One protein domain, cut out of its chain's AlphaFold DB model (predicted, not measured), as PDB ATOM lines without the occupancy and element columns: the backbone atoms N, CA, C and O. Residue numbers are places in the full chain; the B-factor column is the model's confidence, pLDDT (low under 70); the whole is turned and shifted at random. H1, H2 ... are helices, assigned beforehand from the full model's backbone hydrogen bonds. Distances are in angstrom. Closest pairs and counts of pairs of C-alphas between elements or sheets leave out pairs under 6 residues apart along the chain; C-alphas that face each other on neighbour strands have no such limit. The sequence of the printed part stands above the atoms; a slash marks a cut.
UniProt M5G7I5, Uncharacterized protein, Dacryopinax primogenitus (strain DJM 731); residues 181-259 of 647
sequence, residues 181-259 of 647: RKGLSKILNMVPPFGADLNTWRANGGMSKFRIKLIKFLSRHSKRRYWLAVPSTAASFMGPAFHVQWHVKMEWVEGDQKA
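AT A GLANCE: This is residues 181 to 259 of the 647 residues of an uncharacterized protein of Dacryopinax primogenitus (strain DJM 731) (UniProt M5G7I5). Picture two helices side by side, the short H1 and the longer H3, running opposite ways, and a still longer helix, H6, on the far side of two short helices, H4 and H5, which bridge the space between. H2 sits crosswise by the first residues of H3, and at the far end of the domain residues 254 to 259 of H6 stick out free. The printed part has 79 residues with six named helices, H1 to H6 in order along the chain, and no named strand; the class is all helix. The whole is compact, with a radius of gyration of the C-alphas of 13.3 A, yet only just elongated, with spans of 45 by 22 by 20 A.

IN THESE COORDINATES: Find C-alpha 181 at (23.931, -24.366, -41.440), where H1, residues 181 to 188, begins; it is 10.7 A long. Nine residues on comes H2, residues 198 to 203. Next look at C-alpha 206 at (13.077, -25.337, -23.460), from which H3, residues 206 to 220, runs 21.2 A. Two short helices follow, H4 at residues 224 to 228 and H5 at residues 232 to 236. From residue 240 the longest helix, H6, residues 240 to 259, runs 28.7 A to C-alpha 259 at (10.496, -37.441, -61.464).

HOW THE PARTS SIT: Begin with H1 and H3, which touch at a shallow tilt of 27 degrees, opposite ways; their closest C-alphas, those of Ile 187 and Leu 214, are 6.5 A apart. H2 and H3 are close but not clearly touching, about perpendicular at 90 degrees, with the C-alphas of Trp 201 and Met 207 closest at 6.5 A. H4 is close to H3 but not clearly touching, the closest C-alphas being those of Leu 218 and Tyr 226, 7.0 A apart. H5 and H3 are near each other, with 5 pairs of C-alphas within 10 A. Now look at H6: with residues 242 to 247 alone it touches H5, closest at the C-alphas of Ser 236 and His 243, 5.1 A. With residues 246 to 250 alone it touches H4, closest at the C-alphas of Leu 228 and Met 250, 6.6 A. H6 is apart from H1, H2 and H3. Every O i to N i+4 pair is within hydrogen-bond range in H1, H2, H4 and H5, as are 10 of 11 in H3 and 15 of 16 in H6.

THE WHOLE: The two C-alphas farthest apart, those of Asn 204 and Ala 259, stand 45.1 A from each other. The printed part has no cut; the link from H1 to H2 is short and the other four are tight. In the B-factor column you will find a mean pLDDT of the printed part of 88.5, with residues 252 to 259 under 70.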
ATOM      1  N   ARG A 181      23.871 -22.939 -41.843       82.12
ATOM      2  CA  ARG A 181      23.931 -24.366 -41.440       82.12
ATOM      3  C   ARG A 181      24.372 -24.516 -39.973       82.12
ATOM      4  O   ARG A 181      23.727 -25.237 -39.207       82.12
ATOM      5  N   LYS A 182      25.396 -23.762 -39.553       88.56
ATOM      6  CA  LYS A 182      25.861 -23.641 -38.152       88.56
ATOM      7  C   LYS A 182      24.805 -23.001 -37.235       88.56
ATOM      8  O   LYS A 182      24.717 -23.337 -36.053       88.56
ATOM      9  N   GLY A 183      23.971 -22.111 -37.775       92.50
ATOM     10  CA  GLY A 183      22.798 -21.561 -37.095       92.50
ATOM     11  C   GLY A 183      21.722 -22.613 -36.804       92.50
ATOM     12  O   GLY A 183      21.252 -22.701 -35.668       92.50
ATOM     13  N   LEU A 184      21.368 -23.438 -37.796       94.56
ATOM     14  CA  LEU A 184      20.340 -24.473 -37.660       94.56
ATOM     15  C   LEU A 184      20.761 -25.586 -36.693       94.56
ATOM     16  O   LEU A 184      19.988 -25.929 -35.798       94.56
ATOM     17  N   SER A 185      21.987 -26.109 -36.802       94.50
ATOM     18  CA  SER A 185      22.470 -27.161 -35.891       94.50
ATOM     19  C   SER A 185      22.471 -26.700 -34.427       94.50
ATOM     20  O   SER A 185      22.024 -27.431 -33.545       94.50
ATOM     21  N   LYS A 186      22.830 -25.437 -34.160       96.31
ATOM     22  CA  LYS A 186      22.747 -24.817 -32.825       96.31
ATOM     23  C   LYS A 186      21.311 -24.674 -32.284       96.31
ATOM     24  O   LYS A 186      21.136 -24.504 -31.077       96.31
ATOM     25  N   ILE A 187      20.292 -24.725 -33.144       96.56
ATOM     26  CA  ILE A 187      18.872 -24.739 -32.752       96.56
ATOM     27  C   ILE A 187      18.391 -26.177 -32.542       96.56
ATOM     28  O   ILE A 187      17.732 -26.446 -31.541       96.56
ATOM     29  N   LEU A 188      18.757 -27.105 -33.428       95.88
ATOM     30  CA  LEU A 188      18.425 -28.526 -33.293       95.88
ATOM     31  C   LEU A 188      19.044 -29.140 -32.028       95.88
ATOM     32  O   LEU A 188      18.360 -29.865 -31.315       95.88
ATOM     33  N   ASN A 189      20.259 -28.732 -31.653       95.25
ATOM     34  CA  ASN A 189      20.915 -29.117 -30.395       95.25
ATOM     35  C   ASN A 189      20.235 -28.554 -29.121       95.25
ATOM     36  O   ASN A 189      20.746 -28.745 -28.021       95.25
ATOM     37  N   MET A 190      19.110 -27.833 -29.239       95.19
ATOM     38  CA  MET A 190      18.248 -27.485 -28.098       95.19
ATOM     39  C   MET A 190      17.101 -28.475 -27.872       95.19
ATOM     40  O   MET A 190      16.415 -28.373 -26.851       95.19
ATOM     41  N   VAL A 191      16.875 -29.398 -28.810       95.06
ATOM     42  CA  VAL A 191      16.010 -30.564 -28.610       95.06
ATOM     43  C   VAL A 191      16.732 -31.514 -27.643       95.06
ATOM     44  O   VAL A 191      17.926 -31.760 -27.826       95.06
ATOM     45  N   PRO A 192      16.066 -32.029 -26.595       92.19
ATOM     46  CA  PRO A 192      16.692 -32.940 -25.648       92.19
ATOM     47  C   PRO A 192      17.031 -34.273 -26.337       92.19
ATOM     48  O   PRO A 192      16.297 -34.699 -27.235       92.19
ATOM     49  N   PRO A 193      18.118 -34.955 -25.932       89.50
ATOM     50  CA  PRO A 193      18.444 -36.270 -26.469       89.50
ATOM     51  C   PRO A 193      17.347 -37.287 -26.120       89.50
ATOM     52  O   PRO A 193      16.643 -37.146 -25.118       89.50
ATOM     53  N   PHE A 194      17.214 -38.333 -26.939       84.62
ATOM     54  CA  PHE A 194      16.268 -39.421 -26.680       84.62
ATOM     55  C   PHE A 194      16.467 -40.001 -25.269       84.62
ATOM     56  O   PHE A 194      17.589 -40.288 -24.860       84.62
ATOM     57  N   GLY A 195      15.368 -40.162 -24.528       85.12
ATOM     58  CA  GLY A 195      15.369 -40.656 -23.146       85.12
ATOM     59  C   GLY A 195      15.527 -39.583 -22.058       85.12
ATOM     60  O   GLY A 195      15.279 -39.888 -20.894       85.12
ATOM     61  N   ALA A 196      15.872 -38.334 -22.392       90.25
ATOM     62  CA  ALA A 196      15.830 -37.234 -21.425       90.25
ATOM     63  C   ALA A 196      14.388 -36.755 -21.162       90.25
ATOM     64  O   ALA A 196      13.521 -36.841 -22.035       90.25
ATOM     65  N   ASP A 197      14.126 -36.229 -19.959       93.81
ATOM     66  CA  ASP A 197      12.763 -35.879 -19.545       93.81
ATOM     67  C   ASP A 197      12.183 -34.673 -20.310       93.81
ATOM     68  O   ASP A 197      12.537 -33.505 -20.096       93.81
ATOM     69  N   LEU A 198      11.215 -34.978 -21.174       92.38
ATOM     70  CA  LEU A 198      10.438 -34.016 -21.949       92.38
ATOM     71  C   LEU A 198       9.572 -33.101 -21.070       92.38
ATOM     72  O   LEU A 198       9.268 -31.983 -21.498       92.38
ATOM     73  N   ASN A 199       9.183 -33.532 -19.866       93.50
ATOM     74  CA  ASN A 199       8.383 -32.720 -18.951       93.50
ATOM     75  C   ASN A 199       9.242 -31.624 -18.315       93.50
ATOM     76  O   ASN A 199       8.888 -30.451 -18.420       93.50
ATOM     77  N   THR A 200      10.419 -31.962 -17.785       94.31
ATOM     78  CA  THR A 200      11.419 -30.990 -17.313       94.31
ATOM     79  C   THR A 200      11.852 -30.037 -18.432       94.31
ATOM     80  O   THR A 200      11.907 -28.824 -18.221       94.31
ATOM     81  N   TRP A 201      12.090 -30.527 -19.657       95.44
ATOM     82  CA  TRP A 201      12.412 -29.647 -20.796       95.44
ATOM     83  C   TRP A 201      11.264 -28.690 -21.166       95.44
ATOM     84  O   TRP A 201      11.512 -27.541 -21.548       95.44
ATOM     85  N   ARG A 202      10.006 -29.126 -21.026       93.69
ATOM     86  CA  ARG A 202       8.818 -28.282 -21.224       93.69
ATOM     87  C   ARG A 202       8.671 -27.247 -20.104       93.69
ATOM     88  O   ARG A 202       8.501 -26.071 -20.416       93.69
ATOM     89  N   ALA A 203       8.778 -27.669 -18.844       94.44
ATOM     90  CA  ALA A 203       8.653 -26.818 -17.659       94.44
ATOM     91  C   ALA A 203       9.722 -25.712 -17.632       94.44
ATOM     92  O   ALA A 203       9.403 -24.548 -17.415       94.44
ATOM     93  N   ASN A 204      10.965 -26.042 -17.993       95.38
ATOM     94  CA  ASN A 204      12.077 -25.088 -18.094       95.38
ATOM     95  C   ASN A 204      11.997 -24.155 -19.329       95.38
ATOM     96  O   ASN A 204      12.988 -23.518 -19.696       95.38
ATOM     97  N   GLY A 205      10.861 -24.109 -20.037       94.75
ATOM     98  CA  GLY A 205      10.667 -23.289 -21.239       94.75
ATOM     99  C   GLY A 205      11.545 -23.691 -22.434       94.75
ATOM    100  O   GLY A 205      11.650 -22.944 -23.408       94.75
ATOM    101  N   GLY A 206      12.188 -24.862 -22.398       95.25
ATOM    102  CA  GLY A 206      13.077 -25.337 -23.460       95.25
ATOM    103  C   GLY A 206      12.344 -25.490 -24.792       95.25
ATOM    104  O   GLY A 206      12.810 -24.989 -25.817       95.25
ATOM    105  N   MET A 207      11.144 -26.078 -24.756       95.06
ATOM    106  CA  MET A 207      10.307 -26.291 -25.941       95.06
ATOM    107  C   MET A 207       9.845 -24.979 -26.600       95.06
ATOM    108  O   MET A 207       9.885 -24.867 -27.824       95.06
ATOM    109  N   SER A 208       9.446 -23.959 -25.831       95.38
ATOM    110  CA  SER A 208       9.052 -22.654 -26.392       95.38
ATOM    111  C   SER A 208      10.262 -21.887 -26.936       95.38
ATOM    112  O   SER A 208      10.211 -21.360 -28.049       95.38
ATOM    113  N   LYS A 209      11.392 -21.908 -26.217       97.00
ATOM    114  CA  LYS A 209      12.667 -21.308 -26.649       97.00
ATOM    115  C   LYS A 209      13.223 -21.961 -27.922       97.00
ATOM    116  O   LYS A 209      13.828 -21.268 -28.741       97.00
ATOM    117  N   PHE A 210      13.006 -23.266 -28.103       97.19
ATOM    118  CA  PHE A 210      13.274 -23.993 -29.347       97.19
ATOM    119  C   PHE A 210      12.328 -23.546 -30.472       97.19
ATOM    120  O   PHE A 210      12.810 -23.077 -31.504       97.19
ATOM    121  N   ARG A 211      11.003 -23.585 -30.251       96.25
ATOM    122  CA  ARG A 211       9.982 -23.190 -31.244       96.25
ATOM    123  C   ARG A 211      10.224 -21.798 -31.826       96.25
ATOM    124  O   ARG A 211      10.300 -21.639 -33.043       96.25
ATOM    125  N   ILE A 212      10.399 -20.802 -30.955       96.50
ATOM    126  CA  ILE A 212      10.621 -19.402 -31.347       96.50
ATOM    127  C   ILE A 212      11.891 -19.270 -32.198       96.50
ATOM    128  O   ILE A 212      11.894 -18.559 -33.202       96.50
ATOM    129  N   LYS A 213      12.969 -19.973 -31.829       97.44
ATOM    130  CA  LYS A 213      14.219 -19.960 -32.596       97.44
ATOM    131  C   LYS A 213      14.088 -20.649 -33.949       97.44
ATOM    132  O   LYS A 213      14.586 -20.092 -34.922       97.44
ATOM    133  N   LEU A 214      13.439 -21.813 -34.025       96.00
ATOM    134  CA  LEU A 214      13.314 -22.543 -35.286       96.00
ATOM    135  C   LEU A 214      12.447 -21.774 -36.291       96.00
ATOM    136  O   LEU A 214      12.860 -21.626 -37.437       96.00
ATOM    137  N   ILE A 215      11.323 -21.193 -35.854       94.81
ATOM    138  CA  ILE A 215      10.510 -20.297 -36.697       94.81
ATOM    139  C   ILE A 215      11.352 -19.100 -37.150       94.81
ATOM    140  O   ILE A 215      11.505 -18.876 -38.347       94.81
ATOM    141  N   LYS A 216      11.990 -18.376 -36.216       96.06
ATOM    142  CA  LYS A 216      12.820 -17.203 -36.540       96.06
ATOM    143  C   LYS A 216      13.985 -17.529 -37.485       96.06
ATOM    144  O   LYS A 216      14.401 -16.655 -38.243       96.06
ATOM    145  N   PHE A 217      14.500 -18.757 -37.458       95.62
ATOM    146  CA  PHE A 217      15.499 -19.236 -38.409       95.62
ATOM    147  C   PHE A 217      14.881 -19.551 -39.779       95.62
ATOM    148  O   PHE A 217      15.330 -18.994 -40.775       95.62
ATOM    149  N   LEU A 218      13.831 -20.374 -39.847       93.50
ATOM    150  CA  LEU A 218      13.201 -20.785 -41.111       93.50
ATOM    151  C   LEU A 218      12.511 -19.625 -41.852       93.50
ATOM    152  O   LEU A 218      12.439 -19.654 -43.080       93.50
ATOM    153  N   SER A 219      12.054 -18.590 -41.141       91.19
ATOM    154  CA  SER A 219      11.555 -17.340 -41.736       91.19
ATOM    155  C   SER A 219      12.671 -16.467 -42.323       91.19
ATOM    156  O   SER A 219      12.440 -15.778 -43.308       91.19
ATOM    157  N   ARG A 220      13.881 -16.488 -41.741       92.38
ATOM    158  CA  ARG A 220      15.061 -15.768 -42.265       92.38
ATOM    159  C   ARG A 220      15.754 -16.524 -43.397       92.38
ATOM    160  O   ARG A 220      16.277 -15.914 -44.320       92.38
ATOM    161  N   HIS A 221      15.759 -17.848 -43.313       87.19
ATOM    162  CA  HIS A 221      16.438 -18.746 -44.236       87.19
ATOM    163  C   HIS A 221      15.399 -19.685 -44.857       87.19
ATOM    164  O   HIS A 221      15.351 -20.883 -44.585       87.19
ATOM    165  N   SER A 222      14.543 -19.116 -45.706       82.62
ATOM    166  CA  SER A 222      13.399 -19.802 -46.324       82.62
ATOM    167  C   SER A 222      13.777 -20.898 -47.335       82.62
ATOM    168  O   SER A 222      12.899 -21.673 -47.732       82.62
ATOM    169  N   LYS A 223      15.065 -21.008 -47.727       87.38
ATOM    170  CA  LYS A 223      15.582 -22.009 -48.685       87.38
ATOM    171  C   LYS A 223      15.107 -23.428 -48.317       87.38
ATOM    172  O   LYS A 223      15.260 -23.873 -47.178       87.38
ATOM    173  N   ARG A 224      14.622 -24.184 -49.314       84.75
ATOM    174  CA  ARG A 224      14.105 -25.569 -49.181       84.75
ATOM    175  C   ARG A 224      15.069 -26.508 -48.434       84.75
ATOM    176  O   ARG A 224      14.625 -27.287 -47.596       84.75
ATOM    177  N   ARG A 225      16.386 -26.349 -48.652       89.06
ATOM    178  CA  ARG A 225      17.471 -27.086 -47.968       89.06
ATOM    179  C   ARG A 225      17.391 -27.039 -46.431       89.06
ATOM    180  O   ARG A 225      17.705 -28.034 -45.791       89.06
ATOM    181  N   TYR A 226      16.944 -25.935 -45.825       90.94
ATOM    182  CA  TYR A 226      16.859 -25.834 -44.359       90.94
ATOM    183  C   TYR A 226      15.628 -26.519 -43.770       90.94
ATOM    184  O   TYR A 226      15.688 -26.990 -42.641       90.94
ATOM    185  N   TRP A 227      14.539 -26.623 -44.533       91.19
ATOM    186  CA  TRP A 227      13.372 -27.416 -44.139       91.19
ATOM    187  C   TRP A 227      13.690 -28.917 -44.194       91.19
ATOM    188  O   TRP A 227      13.364 -29.638 -43.254       91.19
ATOM    189  N   LEU A 228      14.432 -29.342 -45.226       90.19
ATOM    190  CA  LEU A 228      15.012 -30.685 -45.357       90.19
ATOM    191  C   LEU A 228      15.960 -31.058 -44.207       90.19
ATOM    192  O   LEU A 228      15.961 -32.196 -43.752       90.19
ATOM    193  N   ALA A 229      16.744 -30.099 -43.713       93.12
ATOM    194  CA  ALA A 229      17.694 -30.310 -42.622       93.12
ATOM    195  C   ALA A 229      17.066 -30.299 -41.209       93.12
ATOM    196  O   ALA A 229      17.790 -30.475 -40.229       93.12
ATOM    197  N   VAL A 230      15.749 -30.097 -41.069       94.12
ATOM    198  CA  VAL A 230      15.026 -30.264 -39.795       94.12
ATOM    199  C   VAL A 230      14.543 -31.714 -39.682       94.12
ATOM    200  O   VAL A 230      13.721 -32.119 -40.497       94.12
ATOM    201  N   PRO A 231      14.974 -32.505 -38.680       93.88
ATOM    202  CA  PRO A 231      14.458 -33.859 -38.475       93.88
ATOM    203  C   PRO A 231      12.955 -33.878 -38.160       93.88
ATOM    204  O   PRO A 231      12.462 -32.998 -37.453       93.88
ATOM    205  N   SER A 232      12.239 -34.934 -38.566       92.62
ATOM    206  CA  SER A 232      10.802 -35.100 -38.260       92.62
ATOM    207  C   SER A 232      10.499 -35.027 -36.751       92.62
ATOM    208  O   SER A 232       9.486 -34.465 -36.342       92.62
ATOM    209  N   THR A 233      11.418 -35.494 -35.897       92.06
ATOM    210  CA  THR A 233      11.325 -35.356 -34.432       92.06
ATOM    211  C   THR A 233      11.426 -33.905 -33.962       92.06
ATOM    212  O   THR A 233      10.661 -33.477 -33.105       92.06
ATOM    213  N   ALA A 234      12.317 -33.106 -34.550       93.88
ATOM    214  CA  ALA A 234      12.408 -31.674 -34.276       93.88
ATOM    215  C   ALA A 234      11.155 -30.925 -34.776       93.88
ATOM    216  O   ALA A 234      10.664 -30.019 -34.100       93.88
ATOM    217  N   ALA A 235      10.596 -31.342 -35.917       94.69
ATOM    218  CA  ALA A 235       9.341 -30.815 -36.445       94.69
ATOM    219  C   ALA A 235       8.117 -31.204 -35.588       94.69
ATOM    220  O   ALA A 235       7.226 -30.375 -35.411       94.69
ATOM    221  N   SER A 236       8.063 -32.400 -34.992       94.50
ATOM    222  CA  SER A 236       6.930 -32.800 -34.141       94.50
ATOM    223  C   SER A 236       6.850 -31.981 -32.844       94.50
ATOM    224  O   SER A 236       5.753 -31.601 -32.422       94.50
ATOM    225  N   PHE A 237       7.991 -31.571 -32.271       94.31
ATOM    226  CA  PHE A 237       8.024 -30.650 -31.123       94.31
ATOM    227  C   PHE A 237       7.454 -29.255 -31.426       94.31
ATOM    228  O   PHE A 237       7.069 -28.547 -30.489       94.31
ATOM    229  N   MET A 238       7.328 -28.857 -32.696       94.88
ATOM    230  CA  MET A 238       6.639 -27.620 -33.089       94.88
ATOM    231  C   MET A 238       5.115 -27.700 -32.911       94.88
ATOM    232  O   MET A 238       4.473 -26.674 -32.699       94.88
ATOM    233  N   GLY A 239       4.553 -28.912 -32.911       93.50
ATOM    234  CA  GLY A 239       3.120 -29.187 -32.810       93.50
ATOM    235  C   GLY A 239       2.506 -29.673 -34.135       93.50
ATOM    236  O   GLY A 239       3.108 -29.485 -35.196       93.50
ATOM    237  N   PRO A 240       1.303 -30.283 -34.105       92.31
ATOM    238  CA  PRO A 240       0.788 -31.073 -35.228       92.31
ATOM    239  C   PRO A 240       0.655 -30.310 -36.551       92.31
ATOM    240  O   PRO A 240       1.020 -30.841 -37.592       92.31
ATOM    241  N   ALA A 241       0.195 -29.054 -36.524       92.62
ATOM    242  CA  ALA A 241       0.025 -28.252 -37.739       92.62
ATOM    243  C   ALA A 241       1.359 -27.988 -38.464       92.62
ATOM    244  O   ALA A 241       1.440 -28.134 -39.682       92.62
ATOM    245  N   PHE A 242       2.425 -27.671 -37.718       93.25
ATOM    246  CA  PHE A 242       3.764 -27.517 -38.292       93.25
ATOM    247  C   PHE A 242       4.330 -28.864 -38.752       93.25
ATOM    248  O   PHE A 242       4.984 -28.925 -39.785       93.25
ATOM    249  N   HIS A 243       4.076 -29.949 -38.015       93.38
ATOM    250  CA  HIS A 243       4.548 -31.285 -38.389       93.38
ATOM    251  C   HIS A 243       3.928 -31.761 -39.712       93.38
ATOM    252  O   HIS A 243       4.657 -32.227 -40.582       93.38
ATOM    253  N   VAL A 244       2.627 -31.528 -39.920       92.88
ATOM    254  CA  VAL A 244       1.947 -31.758 -41.209       92.88
ATOM    255  C   VAL A 244       2.494 -30.834 -42.302       92.88
ATOM    256  O   VAL A 244       2.831 -31.313 -43.380       92.88
ATOM    257  N   GLN A 245       2.658 -29.532 -42.032       90.44
ATOM    258  CA  GLN A 245       3.238 -28.592 -43.004       90.44
ATOM    259  C   GLN A 245       4.667 -28.989 -43.415       90.44
ATOM    260  O   GLN A 245       5.034 -28.863 -44.583       90.44
ATOM    261  N   TRP A 246       5.468 -29.483 -42.467       94.12
ATOM    262  CA  TRP A 246       6.797 -30.028 -42.721       94.12
ATOM    263  C   TRP A 246       6.701 -31.286 -43.590       94.12
ATOM    264  O   TRP A 246       7.329 -31.313 -44.642       94.12
ATOM    265  N   HIS A 247       5.859 -32.263 -43.231       89.88
ATOM    266  CA  HIS A 247       5.664 -33.486 -44.019       89.88
ATOM    267  C   HIS A 247       5.267 -33.192 -45.473       89.88
ATOM    268  O   HIS A 247       5.954 -33.663 -46.374       89.88
ATOM    269  N   VAL A 248       4.270 -32.333 -45.714       89.44
ATOM    270  CA  VAL A 248       3.887 -31.918 -47.079       89.44
ATOM    271  C   VAL A 248       5.074 -31.271 -47.807       89.44
ATOM    272  O   VAL A 248       5.358 -31.590 -48.957       89.44
ATOM    273  N   LYS A 249       5.842 -30.397 -47.144       85.62
ATOM    274  CA  LYS A 249       7.004 -29.734 -47.764       85.62
ATOM    275  C   LYS A 249       8.184 -30.684 -48.053       85.62
ATOM    276  O   LYS A 249       9.058 -30.326 -48.847       85.62
ATOM    277  N   MET A 250       8.203 -31.863 -47.429       83.94
ATOM    278  CA  MET A 250       9.188 -32.935 -47.633       83.94
ATOM    279  C   MET A 250       8.741 -33.941 -48.698       83.94
ATOM    280  O   MET A 250       9.546 -34.326 -49.537       83.94
ATOM    281  N   GLU A 251       7.465 -34.324 -48.711       79.88
ATOM    282  CA  GLU A 251       6.871 -35.278 -49.659       79.88
ATOM    283  C   GLU A 251       7.066 -34.836 -51.117       79.88
ATOM    284  O   GLU A 251       7.497 -35.617 -51.965       79.88
ATOM    285  N   TRP A 252       6.903 -33.537 -51.385       64.94
ATOM    286  CA  TRP A 252       7.182 -32.947 -52.697       64.94
ATOM    287  C   TRP A 252       8.666 -33.044 -53.103       64.94
ATOM    288  O   TRP A 252       8.977 -32.919 -54.279       64.94
ATOM    289  N   VAL A 253       9.610 -33.243 -52.172       59.81
ATOM    290  CA  VAL A 253      11.030 -33.486 -52.516       59.81
ATOM    291  C   VAL A 253      11.227 -34.912 -53.019       59.81
ATOM    292  O   VAL A 253      11.948 -35.119 -53.990       59.81
ATOM    293  N   GLU A 254      10.570 -35.888 -52.391       56.56
ATOM    294  CA  GLU A 254      10.670 -37.289 -52.805       56.56
ATOM    295  C   GLU A 254       9.937 -37.537 -54.137       56.56
ATOM    296  O   GLU A 254      10.407 -38.325 -54.958       56.56
ATOM    297  N   GLY A 255       8.847 -36.801 -54.391       54.66
ATOM    298  CA  GLY A 255       8.208 -36.709 -55.707       54.66
ATOM    299  C   GLY A 255       9.132 -36.102 -56.771       54.66
ATOM    300  O   GLY A 255       9.406 -36.755 -57.777       54.66
ATOM    301  N   ASP A 256       9.678 -34.903 -56.525       53.28
ATOM    302  CA  ASP A 256      10.588 -34.226 -57.466       53.28
ATOM    303  C   ASP A 256      11.819 -35.086 -57.812       53.28
ATOM    304  O   ASP A 256      12.210 -35.167 -58.974       53.28
ATOM    305  N   GLN A 257      12.437 -35.756 -56.829       52.81
ATOM    306  CA  GLN A 257      13.607 -36.608 -57.091       52.81
ATOM    307  C   GLN A 257      13.260 -37.843 -57.932       52.81
ATOM    308  O   GLN A 257      14.029 -38.198 -58.826       52.81
ATOM    309  N   LYS A 258      12.102 -38.476 -57.701       47.72
ATOM    310  CA  LYS A 258      11.645 -39.622 -58.506       47.72
ATOM    311  C   LYS A 258      11.232 -39.218 -59.924       47.72
ATOM    312  O   LYS A 258      11.382 -40.023 -60.834       47.72
ATOM    313  N   ALA A 259      10.789 -37.977 -60.134       47.38
ATOM    314  CA  ALA A 259      10.496 -37.441 -61.464       47.38
ATOM    315  C   ALA A 259      11.757 -37.140 -62.307       47.38
ATOM    316  O   ALA A 259      11.667 -37.073 -63.530       47.38
TER     317      ALA A 259